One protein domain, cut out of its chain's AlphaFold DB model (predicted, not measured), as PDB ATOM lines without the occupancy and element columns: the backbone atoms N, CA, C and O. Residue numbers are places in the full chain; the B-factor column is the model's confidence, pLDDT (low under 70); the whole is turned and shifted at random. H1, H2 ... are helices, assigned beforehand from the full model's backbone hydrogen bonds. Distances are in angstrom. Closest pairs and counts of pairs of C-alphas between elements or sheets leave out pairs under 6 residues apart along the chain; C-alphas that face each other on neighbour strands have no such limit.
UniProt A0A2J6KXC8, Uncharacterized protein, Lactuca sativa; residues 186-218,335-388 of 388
ATOM      1  N   GLU A 186     202.411 208.391 345.467       75.69
ATOM      2  CA  GLU A 186     203.358 208.281 344.356       75.69
ATOM      3  C   GLU A 186     204.783 208.702 344.756       75.69
ATOM      4  O   GLU A 186     205.036 209.843 345.130       75.69
ATOM      5  N   THR A 187     205.749 207.786 344.595       62.44
ATOM      6  CA  THR A 187     207.133 207.892 345.119       62.44
ATOM      7  C   THR A 187     207.916 209.143 344.732       62.44
ATOM      8  O   THR A 187     208.898 209.471 345.390       62.44
ATOM      9  N   ASP A 188     207.515 209.806 343.650       68.75
ATOM     10  CA  ASP A 188     208.269 210.891 343.026       68.75
ATOM     11  C   ASP A 188     207.594 212.267 343.263       68.75
ATOM     12  O   ASP A 188     208.152 213.299 342.887       68.75
ATOM     13  N   PHE A 189     206.413 212.287 343.912       70.81
ATOM     14  CA  PHE A 189     205.588 213.476 344.200       70.81
ATOM     15  C   PHE A 189     206.396 214.620 344.829       70.81
ATOM     16  O   PHE A 189     206.276 215.769 344.412       70.81
ATOM     17  N   THR A 190     207.253 214.311 345.808       68.94
ATOM     18  CA  THR A 190     207.945 215.325 346.622       68.94
ATOM     19  C   THR A 190     208.937 216.175 345.834       68.94
ATOM     20  O   THR A 190     209.340 217.219 346.335       68.94
ATOM     21  N   SER A 191     209.314 215.757 344.622       73.94
ATOM     22  CA  SER A 191     210.248 216.492 343.761       73.94
ATOM     23  C   SER A 191     209.581 217.480 342.796       73.94
ATOM     24  O   SER A 191     210.289 218.243 342.144       73.94
ATOM     25  N   ASP A 192     208.248 217.488 342.695       82.38
ATOM     26  CA  ASP A 192     207.516 218.382 341.794       82.38
ATOM     27  C   ASP A 192     207.024 219.646 342.551       82.38
ATOM     28  O   ASP A 192     206.351 219.526 343.585       82.38
ATOM     29  N   PRO A 193     207.365 220.866 342.082       84.44
ATOM     30  CA  PRO A 193     207.004 222.118 342.752       84.44
ATOM     31  C   PRO A 193     205.489 222.365 342.755       84.44
ATOM     32  O   PRO A 193     204.916 222.756 343.773       84.44
ATOM     33  N   ILE A 194     204.820 222.077 341.634       86.69
ATOM     34  CA  ILE A 194     203.382 222.300 341.451       86.69
ATOM     35  C   ILE A 194     202.601 221.238 342.234       86.69
ATOM     36  O   ILE A 194     201.578 221.545 342.846       86.69
ATOM     37  N   ALA A 195     203.112 220.004 342.289       85.81
ATOM     38  CA  ALA A 195     202.530 218.949 343.113       85.81
ATOM     39  C   ALA A 195     202.490 219.328 344.600       85.81
ATOM     40  O   ALA A 195     201.441 219.216 345.239       85.81
ATOM     41  N   ASN A 196     203.608 219.825 345.136       87.94
ATOM     42  CA  ASN A 196     203.676 220.307 346.512       87.94
ATOM     43  C   ASN A 196     202.780 221.535 346.749       87.94
ATOM     44  O   ASN A 196     202.103 221.586 347.776       87.94
ATOM     45  N   LEU A 197     202.703 222.479 345.801       90.00
ATOM     46  CA  LEU A 197     201.828 223.653 345.904       90.00
ATOM     47  C   LEU A 197     200.354 223.244 346.041       90.00
ATOM     48  O   LEU A 197     199.691 223.636 346.998       90.00
ATOM     49  N   VAL A 198     199.841 222.425 345.117       89.44
ATOM     50  CA  VAL A 198     198.414 222.055 345.092       89.44
ATOM     51  C   VAL A 198     198.050 221.122 346.252       89.44
ATOM     52  O   VAL A 198     196.978 221.277 346.837       89.44
ATOM     53  N   ALA A 199     198.939 220.206 346.660       89.00
ATOM     54  CA  ALA A 199     198.733 219.418 347.880       89.00
ATOM     55  C   ALA A 199     198.702 220.308 349.137       89.00
ATOM     56  O   ALA A 199     197.861 220.113 350.013       89.00
ATOM     57  N   GLY A 200     199.577 221.316 349.203       89.00
ATOM     58  CA  GLY A 200     199.593 222.318 350.266       89.00
ATOM     59  C   GLY A 200     198.295 223.128 350.339       89.00
ATOM     60  O   GLY A 200     197.700 223.217 351.412       89.00
ATOM     61  N   LEU A 201     197.818 223.632 349.195       89.00
ATOM     62  CA  LEU A 201     196.545 224.353 349.062       89.00
ATOM     63  C   LEU A 201     195.340 223.498 349.484       89.00
ATOM     64  O   LEU A 201     194.450 223.976 350.192       89.00
ATOM     65  N   ALA A 202     195.326 222.221 349.096       88.50
ATOM     66  CA  ALA A 202     194.267 221.291 349.469       88.50
ATOM     67  C   ALA A 202     194.242 221.024 350.983       88.50
ATOM     68  O   ALA A 202     193.179 221.084 351.601       88.50
ATOM     69  N   PHE A 203     195.405 220.805 351.606       89.31
ATOM     70  CA  PHE A 203     195.490 220.667 353.060       89.31
ATOM     71  C   PHE A 203     195.131 221.956 353.805       89.31
ATOM     72  O   PHE A 203     194.460 221.871 354.833       89.31
ATOM     73  N   SER A 204     195.495 223.141 353.292       86.88
ATOM     74  CA  SER A 204     195.034 224.394 353.899       86.88
ATOM     75  C   SER A 204     193.515 224.530 353.797       86.88
ATOM     76  O   SER A 204     192.887 224.857 354.795       86.88
ATOM     77  N   HIS A 205     192.895 224.201 352.658       86.69
ATOM     78  CA  HIS A 205     191.434 224.242 352.505       86.69
ATOM     79  C   HIS A 205     190.716 223.289 353.479       86.69
ATOM     80  O   HIS A 205     189.741 223.675 354.122       86.69
ATOM     81  N   LEU A 206     191.235 222.071 353.663       85.75
ATOM     82  CA  LEU A 206     190.719 221.122 354.658       85.75
ATOM     83  C   LEU A 206     190.835 221.656 356.092       85.75
ATOM     84  O   LEU A 206     189.902 221.506 356.879       85.75
ATOM     85  N   TRP A 207     191.949 222.314 356.413       86.06
ATOM     86  CA  TRP A 207     192.186 222.940 357.711       86.06
ATOM     87  C   TRP A 207     191.259 224.141 357.976       86.06
ATOM     88  O   TRP A 207     190.612 224.191 359.026       86.06
ATOM     89  N   TYR A 208     191.095 225.042 356.998       80.81
ATOM     90  CA  TYR A 208     190.096 226.120 357.032       80.81
ATOM     91  C   TYR A 208     188.689 225.566 357.289       80.81
ATOM     92  O   TYR A 208     187.976 226.044 358.172       80.81
ATOM     93  N   ASN A 209     188.311 224.503 356.573       81.44
ATOM     94  CA  ASN A 209     187.005 223.871 356.726       81.44
ATOM     95  C   ASN A 209     186.844 223.148 358.075       81.44
ATOM     96  O   ASN A 209     185.717 223.065 358.560       81.44
ATOM     97  N   SER A 210     187.919 222.652 358.707       79.44
ATOM     98  CA  SER A 210     187.844 222.150 360.089       79.44
ATOM     99  C   SER A 210     187.622 223.277 361.100       79.44
ATOM    100  O   SER A 210     186.693 223.179 361.897       79.44
ATOM    101  N   ILE A 211     188.369 224.386 361.001       76.25
ATOM    102  CA  ILE A 211     188.200 225.557 361.881       76.25
ATOM    103  C   ILE A 211     186.772 226.108 361.779       76.25
ATOM    104  O   ILE A 211     186.091 226.273 362.790       76.25
ATOM    105  N   LYS A 212     186.283 226.332 360.551       74.25
ATOM    106  CA  LYS A 212     184.938 226.864 360.299       74.25
ATOM    107  C   LYS A 212     183.836 225.982 360.906       74.25
ATOM    108  O   LYS A 212     182.888 226.509 361.486       74.25
ATOM    109  N   LYS A 213     183.972 224.652 360.801       74.94
ATOM    110  CA  LYS A 213     183.029 223.681 361.386       74.94
ATOM    111  C   LYS A 213     183.065 223.677 362.913       74.94
ATOM    112  O   LYS A 213     182.004 223.646 363.525       74.94
ATOM    113  N   GLU A 214     184.249 223.715 363.523       69.56
ATOM    114  CA  GLU A 214     184.384 223.706 364.986       69.56
ATOM    115  C   GLU A 214     183.854 224.986 365.642       69.56
ATOM    116  O   GLU A 214     183.258 224.918 366.714       69.56
ATOM    117  N   MET A 215     184.028 226.142 364.994       64.62
ATOM    118  CA  MET A 215     183.604 227.444 365.525       64.62
ATOM    119  C   MET A 215     182.175 227.859 365.137       64.62
ATOM    120  O   MET A 215     181.743 228.944 365.514       64.62
ATOM    121  N   GLN A 216     181.450 227.039 364.362       63.56
ATOM    122  CA  GLN A 216     180.137 227.376 363.781       63.56
ATOM    123  C   GLN A 216     180.123 228.733 363.046       63.56
ATOM    124  O   GLN A 216     179.132 229.464 363.073       63.56
ATOM    125  N   LEU A 217     181.231 229.076 362.380       60.69
ATOM    126  CA  LEU A 217     181.379 230.343 361.664       60.69
ATOM    127  C   LEU A 217     180.437 230.375 360.451       60.69
ATOM    128  O   LEU A 217     180.730 229.800 359.399       60.69
ATOM    129  N   GLN A 218     179.299 231.048 360.633       42.94
ATOM    130  CA  GLN A 218     178.343 231.384 359.580       42.94
ATOM    131  C   GLN A 218     179.026 232.168 358.455       42.94
ATOM    132  O   GLN A 218     179.947 232.954 358.697       42.94
ATOM    133  N   LYS A 335     186.472 235.480 375.456       54.81
ATOM    134  CA  LYS A 335     186.914 236.181 376.677       54.81
ATOM    135  C   LYS A 335     187.607 235.278 377.704       54.81
ATOM    136  O   LYS A 335     188.084 235.779 378.717       54.81
ATOM    137  N   GLU A 336     187.661 233.968 377.462       60.94
ATOM    138  CA  GLU A 336     188.165 232.980 378.419       60.94
ATOM    139  C   GLU A 336     189.464 232.314 377.942       60.94
ATOM    140  O   GLU A 336     189.534 231.686 376.885       60.94
ATOM    141  N   LEU A 337     190.508 232.425 378.769       56.53
ATOM    142  CA  LEU A 337     191.853 231.917 378.479       56.53
ATOM    143  C   LEU A 337     191.910 230.378 378.378       56.53
ATOM    144  O   LEU A 337     192.745 229.830 377.658       56.53
ATOM    145  N   GLY A 338     191.015 229.673 379.079       61.25
ATOM    146  CA  GLY A 338     190.896 228.213 378.996       61.25
ATOM    147  C   GLY A 338     190.459 227.750 377.605       61.25
ATOM    148  O   GLY A 338     191.111 226.887 377.007       61.25
ATOM    149  N   ASP A 339     189.422 228.389 377.059       63.56
ATOM    150  CA  ASP A 339     188.939 228.136 375.702       63.56
ATOM    151  C   ASP A 339     190.017 228.453 374.668       63.56
ATOM    152  O   ASP A 339     190.293 227.605 373.819       63.56
ATOM    153  N   PHE A 340     190.700 229.596 374.794       60.97
ATOM    154  CA  PHE A 340     191.813 229.999 373.927       60.97
ATOM    155  C   PHE A 340     192.930 228.940 373.863       60.97
ATOM    156  O   PHE A 340     193.327 228.520 372.775       60.97
ATOM    157  N   ILE A 341     193.396 228.426 375.010       62.53
ATOM    158  CA  ILE A 341     194.432 227.375 375.062       62.53
ATOM    159  C   ILE A 341     193.909 226.043 374.497       62.53
ATOM    160  O   ILE A 341     194.660 225.297 373.857       62.53
ATOM    161  N   SER A 342     192.627 225.722 374.706       63.69
ATOM    162  CA  SER A 342     192.001 224.545 374.091       63.69
ATOM    163  C   SER A 342     191.927 224.683 372.565       63.69
ATOM    164  O   SER A 342     192.204 223.726 371.836       63.69
ATOM    165  N   PHE A 343     191.634 225.890 372.080       65.44
ATOM    166  CA  PHE A 343     191.455 226.204 370.674       65.44
ATOM    167  C   PHE A 343     192.795 226.235 369.934       65.44
ATOM    168  O   PHE A 343     192.931 225.575 368.907       65.44
ATOM    169  N   GLN A 344     193.832 226.853 370.506       63.16
ATOM    170  CA  GLN A 344     195.199 226.828 369.970       63.16
ATOM    171  C   GLN A 344     195.691 225.391 369.701       63.16
ATOM    172  O   GLN A 344     196.313 225.123 368.668       63.16
ATOM    173  N   LYS A 345     195.361 224.440 370.590       66.12
ATOM    174  CA  LYS A 345     195.659 223.007 370.406       66.12
ATOM    175  C   LYS A 345     194.835 222.357 369.289       66.12
ATOM    176  O   LYS A 345     195.367 221.487 368.603       66.12
ATOM    177  N   ARG A 346     193.579 222.773 369.082       67.19
ATOM    178  CA  ARG A 346     192.716 222.288 367.988       67.19
ATOM    179  C   ARG A 346     193.148 222.816 366.619       67.19
ATOM    180  O   ARG A 346     193.231 222.024 365.686       67.19
ATOM    181  N   ILE A 347     193.535 224.094 366.504       68.81
ATOM    182  CA  ILE A 347     194.070 224.685 365.257       68.81
ATOM    183  C   ILE A 347     195.216 223.834 364.689       68.81
ATOM    184  O   ILE A 347     195.280 223.601 363.480       68.81
ATOM    185  N   HIS A 348     196.102 223.326 365.552       68.19
ATOM    186  CA  HIS A 348     197.306 222.564 365.199       68.19
ATOM    187  C   HIS A 348     197.036 221.106 364.754       68.19
ATOM    188  O   HIS A 348     197.791 220.180 365.071       68.19
ATOM    189  N   THR A 349     195.974 220.913 363.966       79.69
ATOM    190  CA  THR A 349     195.623 219.673 363.258       79.69
ATOM    191  C   THR A 349     196.779 219.112 362.417       79.69
ATOM    192  O   THR A 349     197.700 219.823 362.005       79.69
ATOM    193  N   ASP A 350     196.699 217.829 362.063       83.75
ATOM    194  CA  ASP A 350     197.642 217.239 361.107       83.75
ATOM    195  C   ASP A 350     197.460 217.785 359.677       83.75
ATOM    196  O   ASP A 350     198.433 217.840 358.926       83.75
ATOM    197  N   HIS A 351     196.273 218.303 359.329       84.00
ATOM    198  CA  HIS A 351     196.049 219.046 358.082       84.00
ATOM    199  C   HIS A 351     196.894 220.328 358.024       84.00
ATOM    200  O   HIS A 351     197.552 220.566 357.016       84.00
ATOM    201  N   TYR A 352     196.964 221.107 359.110       85.50
ATOM    202  CA  TYR A 352     197.845 222.281 359.204       85.50
ATOM    203  C   TYR A 352     199.322 221.906 359.027       85.50
ATOM    204  O   TYR A 352     200.028 222.489 358.202       85.50
ATOM    205  N   LYS A 353     199.786 220.870 359.740       87.19
ATOM    206  CA  LYS A 353     201.172 220.375 359.637       87.19
ATOM    207  C   LYS A 353     201.499 219.920 358.212       87.19
ATOM    208  O   LYS A 353     202.586 220.208 357.710       87.19
ATOM    209  N   ALA A 354     200.564 219.240 357.548       87.12
ATOM    210  CA  ALA A 354     200.706 218.812 356.161       87.12
ATOM    211  C   ALA A 354     200.712 220.002 355.184       87.12
ATOM    212  O   ALA A 354     201.596 220.068 354.329       87.12
ATOM    213  N   ALA A 355     199.809 220.975 355.346       88.81
ATOM    214  CA  ALA A 355     199.766 222.196 354.540       88.81
ATOM    215  C   ALA A 355     201.101 222.951 354.604       88.81
ATOM    216  O   ALA A 355     201.745 223.155 353.576       88.81
ATOM    217  N   VAL A 356     201.577 223.276 355.812       88.00
ATOM    218  CA  VAL A 356     202.846 223.994 356.015       88.00
ATOM    219  C   VAL A 356     204.035 223.203 355.457       88.00
ATOM    220  O   VAL A 356     204.910 223.790 354.821       88.00
ATOM    221  N   LYS A 357     204.065 221.874 355.628       90.81
ATOM    222  CA  LYS A 357     205.106 221.001 355.059       90.81
ATOM    223  C   LYS A 357     205.147 221.075 353.530       90.81
ATOM    224  O   LYS A 357     206.225 221.248 352.965       90.81
ATOM    225  N   HIS A 358     204.003 220.931 352.863       89.31
ATOM    226  CA  HIS A 358     203.942 220.894 351.402       89.31
ATOM    227  C   HIS A 358     204.124 222.281 350.774       89.31
ATOM    228  O   HIS A 358     204.910 222.413 349.843       89.31
ATOM    229  N   LEU A 359     203.531 223.334 351.342       89.31
ATOM    230  CA  LEU A 359     203.752 224.704 350.869       89.31
ATOM    231  C   LEU A 359     205.218 225.150 351.040       89.31
ATOM    232  O   LEU A 359     205.779 225.742 350.123       89.31
ATOM    233  N   ARG A 360     205.893 224.804 352.150       89.12
ATOM    234  CA  ARG A 360     207.351 225.029 352.282       89.12
ATOM    235  C   ARG A 360     208.156 224.205 351.275       89.12
ATOM    236  O   ARG A 360     209.135 224.705 350.732       89.12
ATOM    237  N   GLY A 361     207.732 222.972 350.985       86.88
ATOM    238  CA  GLY A 361     208.323 222.147 349.925       86.88
ATOM    239  C   GLY A 361     208.224 222.787 348.535       86.88
ATOM    240  O   GLY A 361     209.176 222.708 347.768       86.88
ATOM    241  N   ALA A 362     207.111 223.466 348.241       88.38
ATOM    242  CA  ALA A 362     206.900 224.220 347.005       88.38
ATOM    243  C   ALA A 362     207.657 225.562 346.972       88.38
ATOM    244  O   ALA A 362     208.100 225.998 345.916       88.38
ATOM    245  N   LEU A 363     207.848 226.220 348.117       88.56
ATOM    246  CA  LEU A 363     208.617 227.466 348.190       88.56
ATOM    247  C   LEU A 363     210.133 227.233 348.055       88.56
ATOM    248  O   LEU A 363     210.839 228.072 347.503       88.56
ATOM    249  N   HIS A 364     210.640 226.103 348.555       86.81
ATOM    250  CA  HIS A 364     212.068 225.755 348.547       86.81
ATOM    251  C   HIS A 364     212.475 224.791 347.413       86.81
ATOM    252  O   HIS A 364     213.580 224.248 347.428       86.81
ATOM    253  N   SER A 365     211.597 224.554 346.436       86.19
ATOM    254  CA  SER A 365     211.883 223.741 345.251       86.19
ATOM    255  C   SER A 365     212.701 224.496 344.195       86.19
ATOM    256  O   SER A 365     212.949 225.696 344.298       86.19
ATOM    257  N   THR A 366     213.100 223.795 343.131       80.75
ATOM    258  CA  THR A 366     213.778 224.378 341.965       80.75
ATOM    259  C   THR A 366     213.016 224.057 340.666       80.75
ATOM    260  O   THR A 366     213.020 222.908 340.222       80.75
ATOM    261  N   PRO A 367     212.357 225.043 340.017       82.88
ATOM    262  CA  PRO A 367     212.160 226.429 340.464       82.88
ATOM    263  C   PRO A 367     211.265 226.531 341.720       82.88
ATOM    264  O   PRO A 367     210.500 225.600 341.997       82.88
ATOM    265  N   PRO A 368     211.349 227.638 342.479       85.00
ATOM    266  CA  PRO A 368     210.456 227.908 343.603       85.00
ATOM    267  C   PRO A 368     209.068 228.339 343.107       85.00
ATOM    268  O   PRO A 368     208.960 229.121 342.162       85.00
ATOM    269  N   ALA A 369     208.012 227.856 343.760       85.94
ATOM    270  CA  ALA A 369     206.635 228.293 343.539       85.94
ATOM    271  C   ALA A 369     206.270 229.389 344.556       85.94
ATOM    272  O   ALA A 369     205.872 229.108 345.691       85.94
ATOM    273  N   PHE A 370     206.437 230.656 344.166       85.50
ATOM    274  CA  PHE A 370     206.143 231.813 345.023       85.50
ATOM    275  C   PHE A 370     204.650 231.951 345.362       85.50
ATOM    276  O   PHE A 370     204.300 232.568 346.365       85.50
ATOM    277  N   GLU A 371     203.773 231.301 344.599       87.31
ATOM    278  CA  GLU A 371     202.341 231.160 344.864       87.31
ATOM    279  C   GLU A 371     202.059 230.487 346.222       87.31
ATOM    280  O   GLU A 371     200.991 230.679 346.801       87.31
ATOM    281  N   ALA A 372     203.026 229.740 346.773       86.25
ATOM    282  CA  ALA A 372     202.944 229.160 348.111       86.25
ATOM    283  C   ALA A 372     203.051 230.196 349.250       86.25
ATOM    284  O   ALA A 372     202.703 229.875 350.388       86.25
ATOM    285  N   LEU A 373     203.520 231.425 348.982       85.75
ATOM    286  CA  LEU A 373     203.720 232.455 350.011       85.75
ATOM    287  C   LEU A 373     202.406 232.906 350.651       85.75
ATOM    288  O   LEU A 373     202.312 232.909 351.873       85.75
ATOM    289  N   LEU A 374     201.389 233.255 349.856       82.94
ATOM    290  CA  LEU A 374     200.104 233.732 350.380       82.94
ATOM    291  C   LEU A 374     199.441 232.725 351.346       82.94
ATOM    292  O   LEU A 374     199.181 233.114 352.485       82.94
ATOM    293  N   PRO A 375     199.224 231.440 350.987       83.44
ATOM    294  CA  PRO A 375     198.629 230.476 351.911       83.44
ATOM    295  C   PRO A 375     199.536 230.139 353.108       83.44
ATOM    296  O   PRO A 375     199.012 229.811 354.170       83.44
ATOM    297  N   LEU A 376     200.871 230.258 352.998       82.75
ATOM    298  CA  LEU A 376     201.766 230.166 354.164       82.75
ATOM    299  C   LEU A 376     201.581 231.342 355.123       82.75
ATOM    300  O   LEU A 376     201.491 231.121 356.331       82.75
ATOM    301  N   ILE A 377     201.516 232.570 354.598       81.44
ATOM    302  CA  ILE A 377     201.319 233.782 355.397       81.44
ATOM    303  C   ILE A 377     199.976 233.692 356.114       81.44
ATOM    304  O   ILE A 377     199.969 233.731 357.339       81.44
ATOM    305  N   GLN A 378     198.874 233.455 355.394       80.19
ATOM    306  CA  GLN A 378     197.540 233.313 355.993       80.19
ATOM    307  C   GLN A 378     197.508 232.218 357.078       80.19
ATOM    308  O   GLN A 378     197.002 232.445 358.178       80.19
ATOM    309  N   ALA A 379     198.116 231.050 356.818       77.00
ATOM    310  CA  ALA A 379     198.177 229.973 357.805       77.00
ATOM    311  C   ALA A 379     198.979 230.357 359.062       77.00
ATOM    312  O   ALA A 379     198.596 229.996 360.175       77.00
ATOM    313  N   SER A 380     200.063 231.122 358.901       74.00
ATOM    314  CA  SER A 380     200.843 231.638 360.029       74.00
ATOM    315  C   SER A 380     200.129 232.764 360.781       74.00
ATOM    316  O   SER A 380     200.126 232.739 362.008       74.00
ATOM    317  N   SER A 381     199.453 233.689 360.090       70.12
ATOM    318  CA  SER A 381     198.691 234.788 360.694       70.12
ATOM    319  C   SER A 381     197.538 234.269 361.547       70.12
ATOM    320  O   SER A 381     197.371 234.708 362.680       70.12
ATOM    321  N   ILE A 382     196.805 233.260 361.068       66.62
ATOM    322  CA  ILE A 382     195.754 232.601 361.855       66.62
ATOM    323  C   ILE A 382     196.358 231.880 363.065       66.62
ATOM    324  O   ILE A 382     195.832 231.997 364.166       66.62
ATOM    325  N   SER A 383     197.499 231.199 362.912       60.25
ATOM    326  CA  SER A 383     198.199 230.594 364.054       60.25
ATOM    327  C   SER A 383     198.749 231.624 365.058       60.25
ATOM    328  O   SER A 383     198.972 231.259 366.211       60.25
ATOM    329  N   LEU A 384     198.988 232.873 364.640       59.22
ATOM    330  CA  LEU A 384     199.493 233.972 365.474       59.22
ATOM    331  C   LEU A 384     198.369 234.783 366.140       59.22
ATOM    332  O   LEU A 384     198.544 235.236 367.265       59.22
ATOM    333  N   HIS A 385     197.194 234.885 365.513       57.69
ATOM    334  CA  HIS A 385     195.984 235.459 366.121       57.69
ATOM    335  C   HIS A 385     195.495 234.640 367.339       57.69
ATOM    336  O   HIS A 385     194.711 235.125 368.145       57.69
ATOM    337  N   PHE A 386     195.976 233.404 367.509       52.03
ATOM    338  CA  PHE A 386     195.775 232.596 368.719       52.03
ATOM    339  C   PHE A 386     197.088 232.370 369.489       52.03
ATOM    340  O   PHE A 386     197.336 231.296 370.044       52.03
ATOM    341  N   LEU A 387     197.945 233.397 369.502       48.97
ATOM    342  CA  LEU A 387     199.130 233.555 370.358       48.97
ATOM    343  C   LEU A 387     199.178 234.923 371.074       48.97
ATOM    344  O   LEU A 387     200.092 235.143 371.867       48.97
ATOM    345  N   ILE A 388     198.208 235.804 370.800       41.31
ATOM    346  CA  ILE A 388     197.995 237.131 371.401       41.31
ATOM    347  C   ILE A 388     196.621 237.121 372.075       41.31
ATOM    348  O   ILE A 388     196.536 237.630 373.211       41.31
TER     349      ILE A 388
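What this domain is: This is residues 186 to 218 and 335 to 388 of the 388 residues of an uncharacterized protein of Lactuca sativa (UniProt A0A2J6KXC8). Three helices, H1, H3 and H4, make an up-and-down bundle, each running against the one before it, and H2 lengthens it at one end. The printed part has 87 residues with four named helices, H1 to H4 in order, and no named strand: all helix. It is only just compact, close to loose, with radius of gyration of the C-alphas 14.4 A, and elongated, spanning 45 by 24 by 22 A.

Where its parts are: Find C-alpha 193 at (207.004, 222.118, 342.752); from there H1, residues 193 to 214, runs 31.8 A. After the cut come H2, residues 337 to 347, 15.2 A, and H3, residues 350 to 363, 19.8 A. H4, residues 370 to 385, runs 23.7 A to C-alpha 385 at (195.984, 235.459, 366.121).

How they stand to each other: Look at the C-alphas of Gly 200 and Ala 355, 4.3 A apart, the closest where H1 and H3 touch, at a shallow tilt of 29 degrees, opposite ways. H3 and H4 form a helical hairpin, closest at C-alphas 359 and 372, 5.3 A; their steep tilt of 37 degrees is only just steep. H1 touches H4 with residues 197 to 204 alone, closest at C-alphas 197 and 372, 6.0 A. H2 and H3 meet only through their link. In H1, H2 and H3 every O i to N i+4 pair is within hydrogen-bond range; in H4, 10 of 12.

The domain as a whole: The C-alphas farthest apart, of Asp 188 and Lys 335, are 47.2 A apart. Residues 219 to 334 are not printed; C-alphas 218 and 335 are 19.7 A apart across the cut. Of the links printed whole, H2 to H3 is tight and H3 to H4 short. Look for pLDDT under 70 at, among others, residues 335 to 348 and 382 to 388.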